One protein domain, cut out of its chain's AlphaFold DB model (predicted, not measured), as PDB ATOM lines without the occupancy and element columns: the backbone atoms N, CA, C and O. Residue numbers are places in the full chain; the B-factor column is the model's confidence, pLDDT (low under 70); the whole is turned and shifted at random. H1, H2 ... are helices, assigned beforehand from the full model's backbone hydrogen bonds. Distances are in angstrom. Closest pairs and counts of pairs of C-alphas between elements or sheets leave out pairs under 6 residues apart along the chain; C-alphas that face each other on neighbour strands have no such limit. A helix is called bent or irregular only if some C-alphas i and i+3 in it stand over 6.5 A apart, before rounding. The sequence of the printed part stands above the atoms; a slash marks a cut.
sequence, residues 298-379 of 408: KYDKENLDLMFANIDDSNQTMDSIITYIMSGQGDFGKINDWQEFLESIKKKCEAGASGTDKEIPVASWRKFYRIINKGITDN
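This is residues 298 to 379 of the 408 residues of an uncharacterized protein of [Clostridium] populeti (UniProt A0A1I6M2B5). Two helical hairpins, H4 with H5 and H1 with H2, pack on each other with H2 crossing H5 steeply, and short H3 joins them at one side. The 82 printed residues hold five named helices, H1 to H5 in order, and no named strand: all helix. The whole is compact, radius of gyration of the C-alphas 12.1 A, spanning 32 by 30 by 23 A.

Find C-alpha 362 at (7.044, 40.537, 6.768); H5 runs to 377, 21.1 A. H4 is residues 338 to 348, H2 317 to 326, H3 330 to 333. H1, 298 to 308, starts at (2.557, 18.518, -5.752). H1 is irregular, C-alphas 302 and 305 being 7.7 A apart; H3 only just, 330 and 333 being 6.9 A apart.

H5 touches H4 (C-alphas of Tyr 369 and Ile 345, 6.5 A), opposite ways at a shallow 18 degrees. With residues 364 to 368 alone it touches H2, the hub, at a steep 67 degrees (Ser 364 and Thr 317, 6.4 A). H2 touches H1 (Ile 322 and Asp 305, 6.9 A), opposite ways at 6 degrees. H3 only just touches H4, with 3 pairs of C-alphas within 8 A, and H2 only at the corner. In H2, H4 and H5 every O i to N i+4 pair is within hydrogen-bond range; in H1 0 of 7, with 5 of 8 O i to N i+3 pairs.

The printed part has no cut. The link from H4 to H5, residues 349 to 361, is long; pLDDT is under 70 at 314, 333, 351 to 359 and 377 to 379.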
ATOM      1  N   LYS A 298       3.858  19.181  -5.905       77.44
ATOM      2  CA  LYS A 298       2.557  18.518  -5.752       77.44
ATOM      3  C   LYS A 298       2.542  17.378  -4.723       77.44
ATOM      4  O   LYS A 298       1.515  17.183  -4.083       77.44
ATOM      5  N   TYR A 299       3.627  16.612  -4.620       76.62
ATOM      6  CA  TYR A 299       3.718  15.451  -3.729       76.62
ATOM      7  C   TYR A 299       4.415  15.794  -2.407       76.62
ATOM      8  O   TYR A 299       4.060  15.248  -1.371       76.62
ATOM      9  N   ASP A 300       5.351  16.742  -2.437       79.44
ATOM     10  CA  ASP A 300       6.250  17.020  -1.320       79.44
ATOM     11  C   ASP A 300       5.892  18.275  -0.518       79.44
ATOM     12  O   ASP A 300       6.509  18.521   0.517       79.44
ATOM     13  N   LYS A 301       4.892  19.066  -0.944       77.50
ATOM     14  CA  LYS A 301       4.487  20.287  -0.224       77.50
ATOM     15  C   LYS A 301       4.148  20.029   1.243       77.50
ATOM     16  O   LYS A 301       4.375  20.916   2.050       77.50
ATOM     17  N   GLU A 302       3.628  18.843   1.569       77.56
ATOM     18  CA  GLU A 302       3.200  18.465   2.923       77.56
ATOM     19  C   GLU A 302       4.381  18.246   3.882       77.56
ATOM     20  O   GLU A 302       4.193  18.347   5.086       77.56
ATOM     21  N   ASN A 303       5.595  18.054   3.355       79.38
ATOM     22  CA  ASN A 303       6.821  17.816   4.127       79.38
ATOM     23  C   ASN A 303       7.711  19.071   4.234       79.38
ATOM     24  O   ASN A 303       8.925  18.976   4.432       79.38
ATOM     25  N   LEU A 304       7.144  20.265   4.013       78.88
ATOM     26  CA  LEU A 304       7.883  21.533   4.086       78.88
ATOM     27  C   LEU A 304       8.468  21.795   5.478       78.88
ATOM     28  O   LEU A 304       9.525  22.411   5.583       78.88
ATOM     29  N   ASP A 305       7.806  21.311   6.524       79.00
ATOM     30  CA  ASP A 305       8.246  21.356   7.920       79.00
ATOM     31  C   ASP A 305       9.610  20.683   8.135       79.00
ATOM     32  O   ASP A 305      10.459  21.225   8.846       79.00
ATOM     33  N   LEU A 306       9.892  19.578   7.432       78.69
ATOM     34  CA  LEU A 306      11.182  18.882   7.508       78.69
ATOM     35  C   LEU A 306      12.366  19.775   7.101       78.69
ATOM     36  O   LEU A 306      13.472  19.599   7.613       78.69
ATOM     37  N   MET A 307      12.157  20.766   6.224       74.25
ATOM     38  CA  MET A 307      13.209  21.724   5.847       74.25
ATOM     39  C   MET A 307      13.577  22.687   6.986       74.25
ATOM     40  O   MET A 307      14.652  23.291   6.956       74.25
ATOM     41  N   PHE A 308      12.710  22.822   7.993       76.50
ATOM     42  CA  PHE A 308      12.888  23.705   9.146       76.50
ATOM     43  C   PHE A 308      13.210  22.960  10.445       76.50
ATOM     44  O   PHE A 308      13.478  23.616  11.443       76.50
ATOM     45  N   ALA A 309      13.285  21.625  10.437       74.31
ATOM     46  CA  ALA A 309      13.495  20.810  11.641       74.31
ATOM     47  C   ALA A 309      14.753  21.178  12.461       74.31
ATOM     48  O   ALA A 309      14.783  21.001  13.674       74.31
ATOM     49  N   ASN A 310      15.789  21.720  11.811       71.56
ATOM     50  CA  ASN A 310      17.038  22.146  12.460       71.56
ATOM     51  C   ASN A 310      17.066  23.641  12.835       71.56
ATOM     52  O   ASN A 310      18.125  24.170  13.181       71.56
ATOM     53  N   ILE A 311      15.947  24.354  12.700       77.19
ATOM     54  CA  ILE A 311      15.854  25.795  12.925       77.19
ATOM     55  C   ILE A 311      15.000  26.040  14.159       77.19
ATOM     56  O   ILE A 311      13.827  25.691  14.191       77.19
ATOM     57  N   ASP A 312      15.589  26.697  15.154       71.81
ATOM     58  CA  ASP A 312      14.855  27.136  16.334       71.81
ATOM     59  C   ASP A 312      13.813  28.205  15.944       71.81
ATOM     60  O   ASP A 312      14.149  29.292  15.441       71.81
ATOM     61  N   ASP A 313      12.540  27.862  16.141       73.25
ATOM     62  CA  ASP A 313      11.371  28.715  15.937       73.25
ATOM     63  C   ASP A 313      10.629  28.941  17.259       73.25
ATOM     64  O   ASP A 313       9.426  28.734  17.382       73.25
ATOM     65  N   SER A 314      11.357  29.415  18.267       69.44
ATOM     66  CA  SER A 314      10.817  29.834  19.571       69.44
ATOM     67  C   SER A 314       9.574  30.741  19.517       69.44
ATOM     68  O   SER A 314       8.793  30.752  20.465       69.44
ATOM     69  N   ASN A 315       9.352  31.472  18.418       73.19
ATOM     70  CA  ASN A 315       8.186  32.341  18.221       73.19
ATOM     71  C   ASN A 315       7.053  31.700  17.385       73.19
ATOM     72  O   ASN A 315       6.097  32.402  17.064       73.19
ATOM     73  N   GLN A 316       7.164  30.420  16.997       75.88
ATOM     74  CA  GLN A 316       6.204  29.672  16.155       75.88
ATOM     75  C   GLN A 316       5.815  30.392  14.848       75.88
ATOM     76  O   GLN A 316       4.710  30.258  14.310       75.88
ATOM     77  N   THR A 317       6.726  31.216  14.329       77.75
ATOM     78  CA  THR A 317       6.486  32.039  13.139       77.75
ATOM     79  C   THR A 317       6.624  31.251  11.842       77.75
ATOM     80  O   THR A 317       5.942  31.567  10.870       77.75
ATOM     81  N   MET A 318       7.487  30.238  11.816       78.81
ATOM     82  CA  MET A 318       7.666  29.319  10.692       78.81
ATOM     83  C   MET A 318       6.505  28.332  10.627       78.81
ATOM     84  O   MET A 318       5.938  28.163   9.550       78.81
ATOM     85  N   ASP A 319       6.076  27.789  11.767       79.75
ATOM     86  CA  ASP A 319       4.904  26.901  11.846       79.75
ATOM     87  C   ASP A 319       3.619  27.603  11.384       79.75
ATOM     88  O   ASP A 319       2.813  27.034  10.641       79.75
ATOM     89  N   SER A 320       3.458  28.882  11.741       82.00
ATOM     90  CA  SER A 320       2.344  29.715  11.271       82.00
ATOM     91  C   SER A 320       2.375  29.915   9.749       82.00
ATOM     92  O   SER A 320       1.341  29.814   9.087       82.00
ATOM     93  N   ILE A 321       3.560  30.146   9.164       81.19
ATOM     94  CA  ILE A 321       3.738  30.264   7.706       81.19
ATOM     95  C   ILE A 321       3.445  28.931   7.005       81.19
ATOM     96  O   ILE A 321       2.767  28.916   5.978       81.19
ATOM     97  N   ILE A 322       3.922  27.809   7.544       83.00
ATOM     98  CA  ILE A 322       3.657  26.476   6.987       83.00
ATOM     99  C   ILE A 322       2.152  26.210   7.015       83.00
ATOM    100  O   ILE A 322       1.581  25.859   5.987       83.00
ATOM    101  N   THR A 323       1.477  26.476   8.134       82.94
ATOM    102  CA  THR A 323       0.019  26.307   8.259       82.94
ATOM    103  C   THR A 323      -0.751  27.186   7.264       82.94
ATOM    104  O   THR A 323      -1.700  26.722   6.627       82.94
ATOM    105  N   TYR A 324      -0.311  28.431   7.055       81.44
ATOM    106  CA  TYR A 324      -0.856  29.338   6.035       81.44
ATOM    107  C   TYR A 324      -0.744  28.749   4.618       81.44
ATOM    108  O   TYR A 324      -1.695  28.778   3.836       81.44
ATOM    109  N   ILE A 325       0.409  28.162   4.289       81.94
ATOM    110  CA  ILE A 325       0.661  27.533   2.986       81.94
ATOM    111  C   ILE A 325      -0.174  26.250   2.824       81.94
ATOM    112  O   ILE A 325      -0.802  26.054   1.783       81.94
ATOM    113  N   MET A 326      -0.223  25.392   3.849       80.25
ATOM    114  CA  MET A 326      -0.944  24.111   3.817       80.25
ATOM    115  C   MET A 326      -2.460  24.289   3.736       80.25
ATOM    116  O   MET A 326      -3.133  23.525   3.044       80.25
ATOM    117  N   SER A 327      -2.999  25.320   4.392       79.50
ATOM    118  CA  SER A 327      -4.422  25.680   4.324       79.50
ATOM    119  C   SER A 327      -4.836  26.271   2.969       79.50
ATOM    120  O   SER A 327      -6.018  26.534   2.746       79.50
ATOM    121  N   GLY A 328      -3.885  26.451   2.043       72.44
ATOM    122  CA  GLY A 328      -4.143  26.956   0.698       72.44
ATOM    123  C   GLY A 328      -4.576  28.421   0.678       72.44
ATOM    124  O   GLY A 328      -5.204  28.846  -0.293       72.44
ATOM    125  N   GLN A 329      -4.271  29.186   1.732       71.19
ATOM    126  CA  GLN A 329      -4.618  30.602   1.819       71.19
ATOM    127  C   GLN A 329      -3.859  31.423   0.762       71.19
ATOM    128  O   GLN A 329      -2.696  31.171   0.448       71.19
ATOM    129  N   GLY A 330      -4.527  32.421   0.177       72.81
ATOM    130  CA  GLY A 330      -3.968  33.236  -0.907       72.81
ATOM    131  C   GLY A 330      -3.779  32.466  -2.223       72.81
ATOM    132  O   GLY A 330      -4.647  31.702  -2.640       72.81
ATOM    133  N   ASP A 331      -2.645  32.690  -2.895       72.75
ATOM    134  CA  ASP A 331      -2.325  32.066  -4.189       72.75
ATOM    135  C   ASP A 331      -1.789  30.626  -4.054       72.75
ATOM    136  O   ASP A 331      -1.732  29.895  -5.043       72.75
ATOM    137  N   PHE A 332      -1.458  30.175  -2.835       74.62
ATOM    138  CA  PHE A 332      -0.822  28.875  -2.577       74.62
ATOM    139  C   PHE A 332      -1.710  27.664  -2.907       74.62
ATOM    140  O   PHE A 332      -1.193  26.583  -3.181       74.62
ATOM    141  N   GLY A 333      -3.034  27.835  -2.970       68.12
ATOM    142  CA  GLY A 333      -3.959  26.775  -3.387       68.12
ATOM    143  C   GLY A 333      -3.918  26.423  -4.883       68.12
ATOM    144  O   GLY A 333      -4.447  25.382  -5.268       68.12
ATOM    145  N   LYS A 334      -3.316  27.266  -5.738       74.88
ATOM    146  CA  LYS A 334      -3.301  27.090  -7.210       74.88
ATOM    147  C   LYS A 334      -1.941  26.677  -7.780       74.88
ATOM    148  O   LYS A 334      -1.849  26.382  -8.970       74.88
ATOM    149  N   ILE A 335      -0.909  26.666  -6.945       78.69
ATOM    150  CA  ILE A 335       0.480  26.449  -7.350       78.69
ATOM    151  C   ILE A 335       0.744  24.960  -7.550       78.69
ATOM    152  O   ILE A 335       0.307  24.131  -6.751       78.69
ATOM    153  N   ASN A 336       1.484  24.618  -8.607       73.69
ATOM    154  CA  ASN A 336       1.875  23.232  -8.885       73.69
ATOM    155  C   ASN A 336       3.390  23.034  -9.052       73.69
ATOM    156  O   ASN A 336       3.827  21.886  -9.164       73.69
ATOM    157  N   ASP A 337       4.179  24.113  -9.041       80.06
ATOM    158  CA  ASP A 337       5.631  24.084  -9.236       80.06
ATOM    159  C   ASP A 337       6.384  24.854  -8.136       80.06
ATOM    160  O   ASP A 337       5.888  25.827  -7.566       80.06
ATOM    161  N   TRP A 338       7.619  24.433  -7.863       79.38
ATOM    162  CA  TRP A 338       8.506  25.057  -6.882       79.38
ATOM    163  C   TRP A 338       8.896  26.489  -7.267       79.38
ATOM    164  O   TRP A 338       9.101  27.324  -6.387       79.38
ATOM    165  N   GLN A 339       8.962  26.801  -8.564       79.31
ATOM    166  CA  GLN A 339       9.264  28.156  -9.043       79.31
ATOM    167  C   GLN A 339       8.111  29.128  -8.761       79.31
ATOM    168  O   GLN A 339       8.318  30.168  -8.138       79.31
ATOM    169  N   GLU A 340       6.882  28.746  -9.113       81.19
ATOM    170  CA  GLU A 340       5.665  29.504  -8.791       81.19
ATOM    171  C   GLU A 340       5.483  29.676  -7.271       81.19
ATOM    172  O   GLU A 340       5.040  30.727  -6.794       81.19
ATOM    173  N   PHE A 341       5.870  28.659  -6.493       83.44
ATOM    174  CA  PHE A 341       5.881  28.706  -5.033       83.44
ATOM    175  C   PHE A 341       6.854  29.760  -4.494       83.44
ATOM    176  O   PHE A 341       6.462  30.610  -3.688       83.44
ATOM    177  N   LEU A 342       8.103  29.758  -4.972       82.44
ATOM    178  CA  LEU A 342       9.112  30.750  -4.597       82.44
ATOM    179  C   LEU A 342       8.684  32.173  -4.969       82.44
ATOM    180  O   LEU A 342       8.837  33.091  -4.162       82.44
ATOM    181  N   GLU A 343       8.115  32.364  -6.159       82.69
ATOM    182  CA  GLU A 343       7.599  33.662  -6.599       82.69
ATOM    183  C   GLU A 343       6.453  34.157  -5.712       82.69
ATOM    184  O   GLU A 343       6.412  35.334  -5.344       82.69
ATOM    185  N   SER A 344       5.550  33.262  -5.311       82.06
ATOM    186  CA  SER A 344       4.421  33.599  -4.437       82.06
ATOM    187  C   SER A 344       4.872  33.978  -3.023       82.06
ATOM    188  O   SER A 344       4.357  34.938  -2.448       82.06
ATOM    189  N   ILE A 345       5.904  33.315  -2.481       83.75
ATOM    190  CA  ILE A 345       6.539  33.726  -1.215       83.75
ATOM    191  C   ILE A 345       7.243  35.080  -1.375       83.75
ATOM    192  O   ILE A 345       7.150  35.942  -0.497       83.75
ATOM    193  N   LYS A 346       7.937  35.296  -2.498       82.69
ATOM    194  CA  LYS A 346       8.646  36.552  -2.774       82.69
ATOM    195  C   LYS A 346       7.687  37.744  -2.806       82.69
ATOM    196  O   LYS A 346       7.997  38.767  -2.202       82.69
ATOM    197  N   LYS A 347       6.496  37.593  -3.396       82.44
ATOM    198  CA  LYS A 347       5.434  38.619  -3.369       82.44
ATOM    199  C   LYS A 347       4.996  38.982  -1.944       82.44
ATOM    200  O   LYS A 347       4.743  40.147  -1.655       82.44
ATOM    201  N   LYS A 348       4.965  38.018  -1.016       78.50
ATOM    202  CA  LYS A 348       4.642  38.256   0.408       78.50
ATOM    203  C   LYS A 348       5.782  38.930   1.192       78.50
ATOM    204  O   LYS A 348       5.564  39.412   2.300       78.50
ATOM    205  N   CYS A 349       6.989  39.000   0.625       75.50
ATOM    206  CA  CYS A 349       8.151  39.672   1.220       75.50
ATOM    207  C   CYS A 349       8.240  41.178   0.890       75.50
ATOM    208  O   CYS A 349       9.064  41.893   1.490       75.50
ATOM    209  N   GLU A 350       7.427  41.660  -0.056       74.88
ATOM    210  CA  GLU A 350       7.379  43.055  -0.495       74.88
ATOM    211  C   GLU A 350       6.613  43.933   0.507       74.88
ATOM    212  O   GLU A 350       5.562  43.569   1.038       74.88
ATOM    213  N   ALA A 351       7.169  45.111   0.807       53.38
ATOM    214  CA  ALA A 351       6.560  46.049   1.741       53.38
ATOM    215  C   ALA A 351       5.383  46.762   1.059       53.38
ATOM    216  O   ALA A 351       5.594  47.538   0.132       53.38
ATOM    217  N   GLY A 352       4.159  46.501   1.526       54.28
ATOM    218  CA  GLY A 352       2.943  47.141   1.009       54.28
ATOM    219  C   GLY A 352       1.956  46.215   0.294       54.28
ATOM    220  O   GLY A 352       0.993  46.723  -0.268       54.28
ATOM    221  N   ALA A 353       2.144  44.888   0.332       52.03
ATOM    222  CA  ALA A 353       1.137  43.930  -0.130       52.03
ATOM    223  C   ALA A 353      -0.124  44.014   0.756       52.03
ATOM    224  O   ALA A 353      -0.241  43.371   1.796       52.03
ATOM    225  N   SER A 354      -1.053  44.875   0.354       45.69
ATOM    226  CA  SER A 354      -2.341  45.162   0.981       45.69
ATOM    227  C   SER A 354      -3.330  44.012   0.759       45.69
ATOM    228  O   SER A 354      -4.297  44.122   0.014       45.69
ATOM    229  N   GLY A 355      -3.069  42.886   1.424       46.62
ATOM    230  CA  GLY A 355      -4.003  41.776   1.609       46.62
ATOM    231  C   GLY A 355      -4.258  41.554   3.100       46.62
ATOM    232  O   GLY A 355      -3.394  41.829   3.925       46.62
ATOM    233  N   THR A 356      -5.450  41.081   3.439       46.53
ATOM    234  CA  THR A 356      -6.108  40.996   4.760       46.53
ATOM    235  C   THR A 356      -5.406  40.221   5.893       46.53
ATOM    236  O   THR A 356      -6.024  40.027   6.932       46.53
ATOM    237  N   ASP A 357      -4.131  39.852   5.774       52.25
ATOM    238  CA  ASP A 357      -3.442  38.969   6.728       52.25
ATOM    239  C   ASP A 357      -2.320  39.704   7.474       52.25
ATOM    240  O   ASP A 357      -1.145  39.644   7.111       52.25
ATOM    241  N   LYS A 358      -2.684  40.420   8.543       56.91
ATOM    242  CA  LYS A 358      -1.732  41.064   9.472       56.91
ATOM    243  C   LYS A 358      -1.121  40.097  10.503       56.91
ATOM    244  O   LYS A 358      -0.391  40.552  11.377       56.91
ATOM    245  N   GLU A 359      -1.418  38.801  10.435       62.16
ATOM    246  CA  GLU A 359      -1.044  37.838  11.483       62.16
ATOM    247  C   GLU A 359       0.446  37.460  11.479       62.16
ATOM    248  O   GLU A 359       0.996  37.157  12.535       62.16
ATOM    249  N   ILE A 360       1.138  37.540  10.334       72.81
ATOM    250  CA  ILE A 360       2.547  37.128  10.219       72.81
ATOM    251  C   ILE A 360       3.428  38.311   9.775       72.81
ATOM    252  O   ILE A 360       3.212  38.864   8.693       72.81
ATOM    253  N   PRO A 361       4.467  38.693  10.547       79.06
ATOM    254  CA  PRO A 361       5.372  39.779  10.176       79.06
ATOM    255  C   PRO A 361       6.111  39.532   8.851       79.06
ATOM    256  O   PRO A 361       6.645  38.450   8.606       79.06
ATOM    257  N   VAL A 362       6.271  40.580   8.033       79.56
ATOM    258  CA  VAL A 362       7.044  40.537   6.768       79.56
ATOM    259  C   VAL A 362       8.498  40.086   6.993       79.56
ATOM    260  O   VAL A 362       9.102  39.442   6.137       79.56
ATOM    261  N   ALA A 363       9.073  40.381   8.163       79.06
ATOM    262  CA  ALA A 363      10.405  39.907   8.539       79.06
ATOM    263  C   ALA A 363      10.481  38.370   8.634       79.06
ATOM    264  O   ALA A 363      11.475  37.783   8.200       79.06
ATOM    265  N   SER A 364       9.423  37.719   9.129       80.94
ATOM    266  CA  SER A 364       9.319  36.258   9.211       80.94
ATOM    267  C   SER A 364       9.219  35.636   7.820       80.94
ATOM    268  O   SER A 364       9.958  34.700   7.523       80.94
ATOM    269  N   TRP A 365       8.431  36.237   6.919       81.62
ATOM    270  CA  TRP A 365       8.370  35.841   5.505       81.62
ATOM    271  C   TRP A 365       9.727  35.956   4.799       81.62
ATOM    272  O   TRP A 365      10.123  35.048   4.072       81.62
ATOM    273  N   ARG A 366      10.499  37.020   5.060       82.38
ATOM    274  CA  ARG A 366      11.860  37.174   4.510       82.38
ATOM    275  C   ARG A 366      12.834  36.121   5.042       82.38
ATOM    276  O   ARG A 366      13.651  35.610   4.275       82.38
ATOM    277  N   LYS A 367      12.757  35.786   6.338       81.81
ATOM    278  CA  LYS A 367      13.563  34.713   6.950       81.81
ATOM    279  C   LYS A 367      13.205  33.358   6.328       81.81
ATOM    280  O   LYS A 367      14.113  32.652   5.896       81.81
ATOM    281  N   PHE A 368      11.912  33.056   6.198       84.25
ATOM    282  CA  PHE A 368      11.389  31.853   5.545       84.25
ATOM    283  C   PHE A 368      11.863  31.741   4.087       84.25
ATOM    284  O   PHE A 368      12.473  30.743   3.706       84.25
ATOM    285  N   TYR A 369      11.695  32.807   3.295       84.00
ATOM    286  CA  TYR A 369      12.147  32.868   1.902       84.00
ATOM    287  C   TYR A 369      13.647  32.608   1.768       84.00
ATOM    288  O   TYR A 369      14.058  31.868   0.884       84.00
ATOM    289  N   ARG A 370      14.490  33.171   2.646       81.38
ATOM    290  CA  ARG A 370      15.946  32.962   2.576       81.38
ATOM    291  C   ARG A 370      16.330  31.490   2.744       81.38
ATOM    292  O   ARG A 370      17.232  31.023   2.053       81.38
ATOM    293  N   ILE A 371      15.678  30.790   3.671       80.44
ATOM    294  CA  ILE A 371      15.944  29.377   3.970       80.44
ATOM    295  C   ILE A 371      15.487  28.505   2.797       80.44
ATOM    296  O   ILE A 371      16.281  27.738   2.257       80.44
ATOM    297  N   ILE A 372      14.244  28.695   2.350       81.44
ATOM    298  CA  ILE A 372      13.649  27.917   1.259       81.44
ATOM    299  C   ILE A 372      14.337  28.197  -0.075       81.44
ATOM    300  O   ILE A 372      14.667  27.264  -0.795       81.44
ATOM    301  N   ASN A 373      14.642  29.456  -0.396       81.88
ATOM    302  CA  ASN A 373      15.353  29.796  -1.625       81.88
ATOM    303  C   ASN A 373      16.748  29.157  -1.666       81.88
ATOM    304  O   ASN A 373      17.164  28.695  -2.718       81.88
ATOM    305  N   LYS A 374      17.456  29.073  -0.531       77.12
ATOM    306  CA  LYS A 374      18.727  28.341  -0.463       77.12
ATOM    307  C   LYS A 374      18.516  26.834  -0.669       77.12
ATOM    308  O   LYS A 374      19.267  26.207  -1.400       77.12
ATOM    309  N   GLY A 375      17.497  26.252  -0.037       72.25
ATOM    310  CA  GLY A 375      17.202  24.821  -0.143       72.25
ATOM    311  C   GLY A 375      16.753  24.380  -1.538       72.25
ATOM    312  O   GLY A 375      17.151  23.308  -1.983       72.25
ATOM    313  N   ILE A 376      15.960  25.210  -2.222       74.25
ATOM    314  CA  ILE A 376      15.375  24.923  -3.536       74.25
ATOM    315  C   ILE A 376      16.314  25.356  -4.661       74.25
ATOM    316  O   ILE A 376      16.624  24.553  -5.531       74.25
ATOM    317  N   THR A 377      16.789  26.601  -4.663       67.75
ATOM    318  CA  THR A 377      17.499  27.171  -5.820       67.75
ATOM    319  C   THR A 377      18.915  26.624  -5.971       67.75
ATOM    320  O   THR A 377      19.369  26.450  -7.099       67.75
ATOM    321  N   ASP A 378      19.590  26.297  -4.863       63.97
ATOM    322  CA  ASP A 378      20.949  25.739  -4.901       63.97
ATOM    323  C   ASP A 378      20.963  24.208  -5.124       63.97
ATOM    324  O   ASP A 378      22.039  23.638  -5.311       63.97
ATOM    325  N   ASN A 379      19.799  23.535  -5.122       66.06
ATOM    326  CA  ASN A 379      19.683  22.084  -5.306       66.06
ATOM    327  C   ASN A 379      18.768  21.697  -6.475       66.06
ATOM    328  O   ASN A 379      17.538  21.733  -6.389       66.06
TER     329      ASN A 379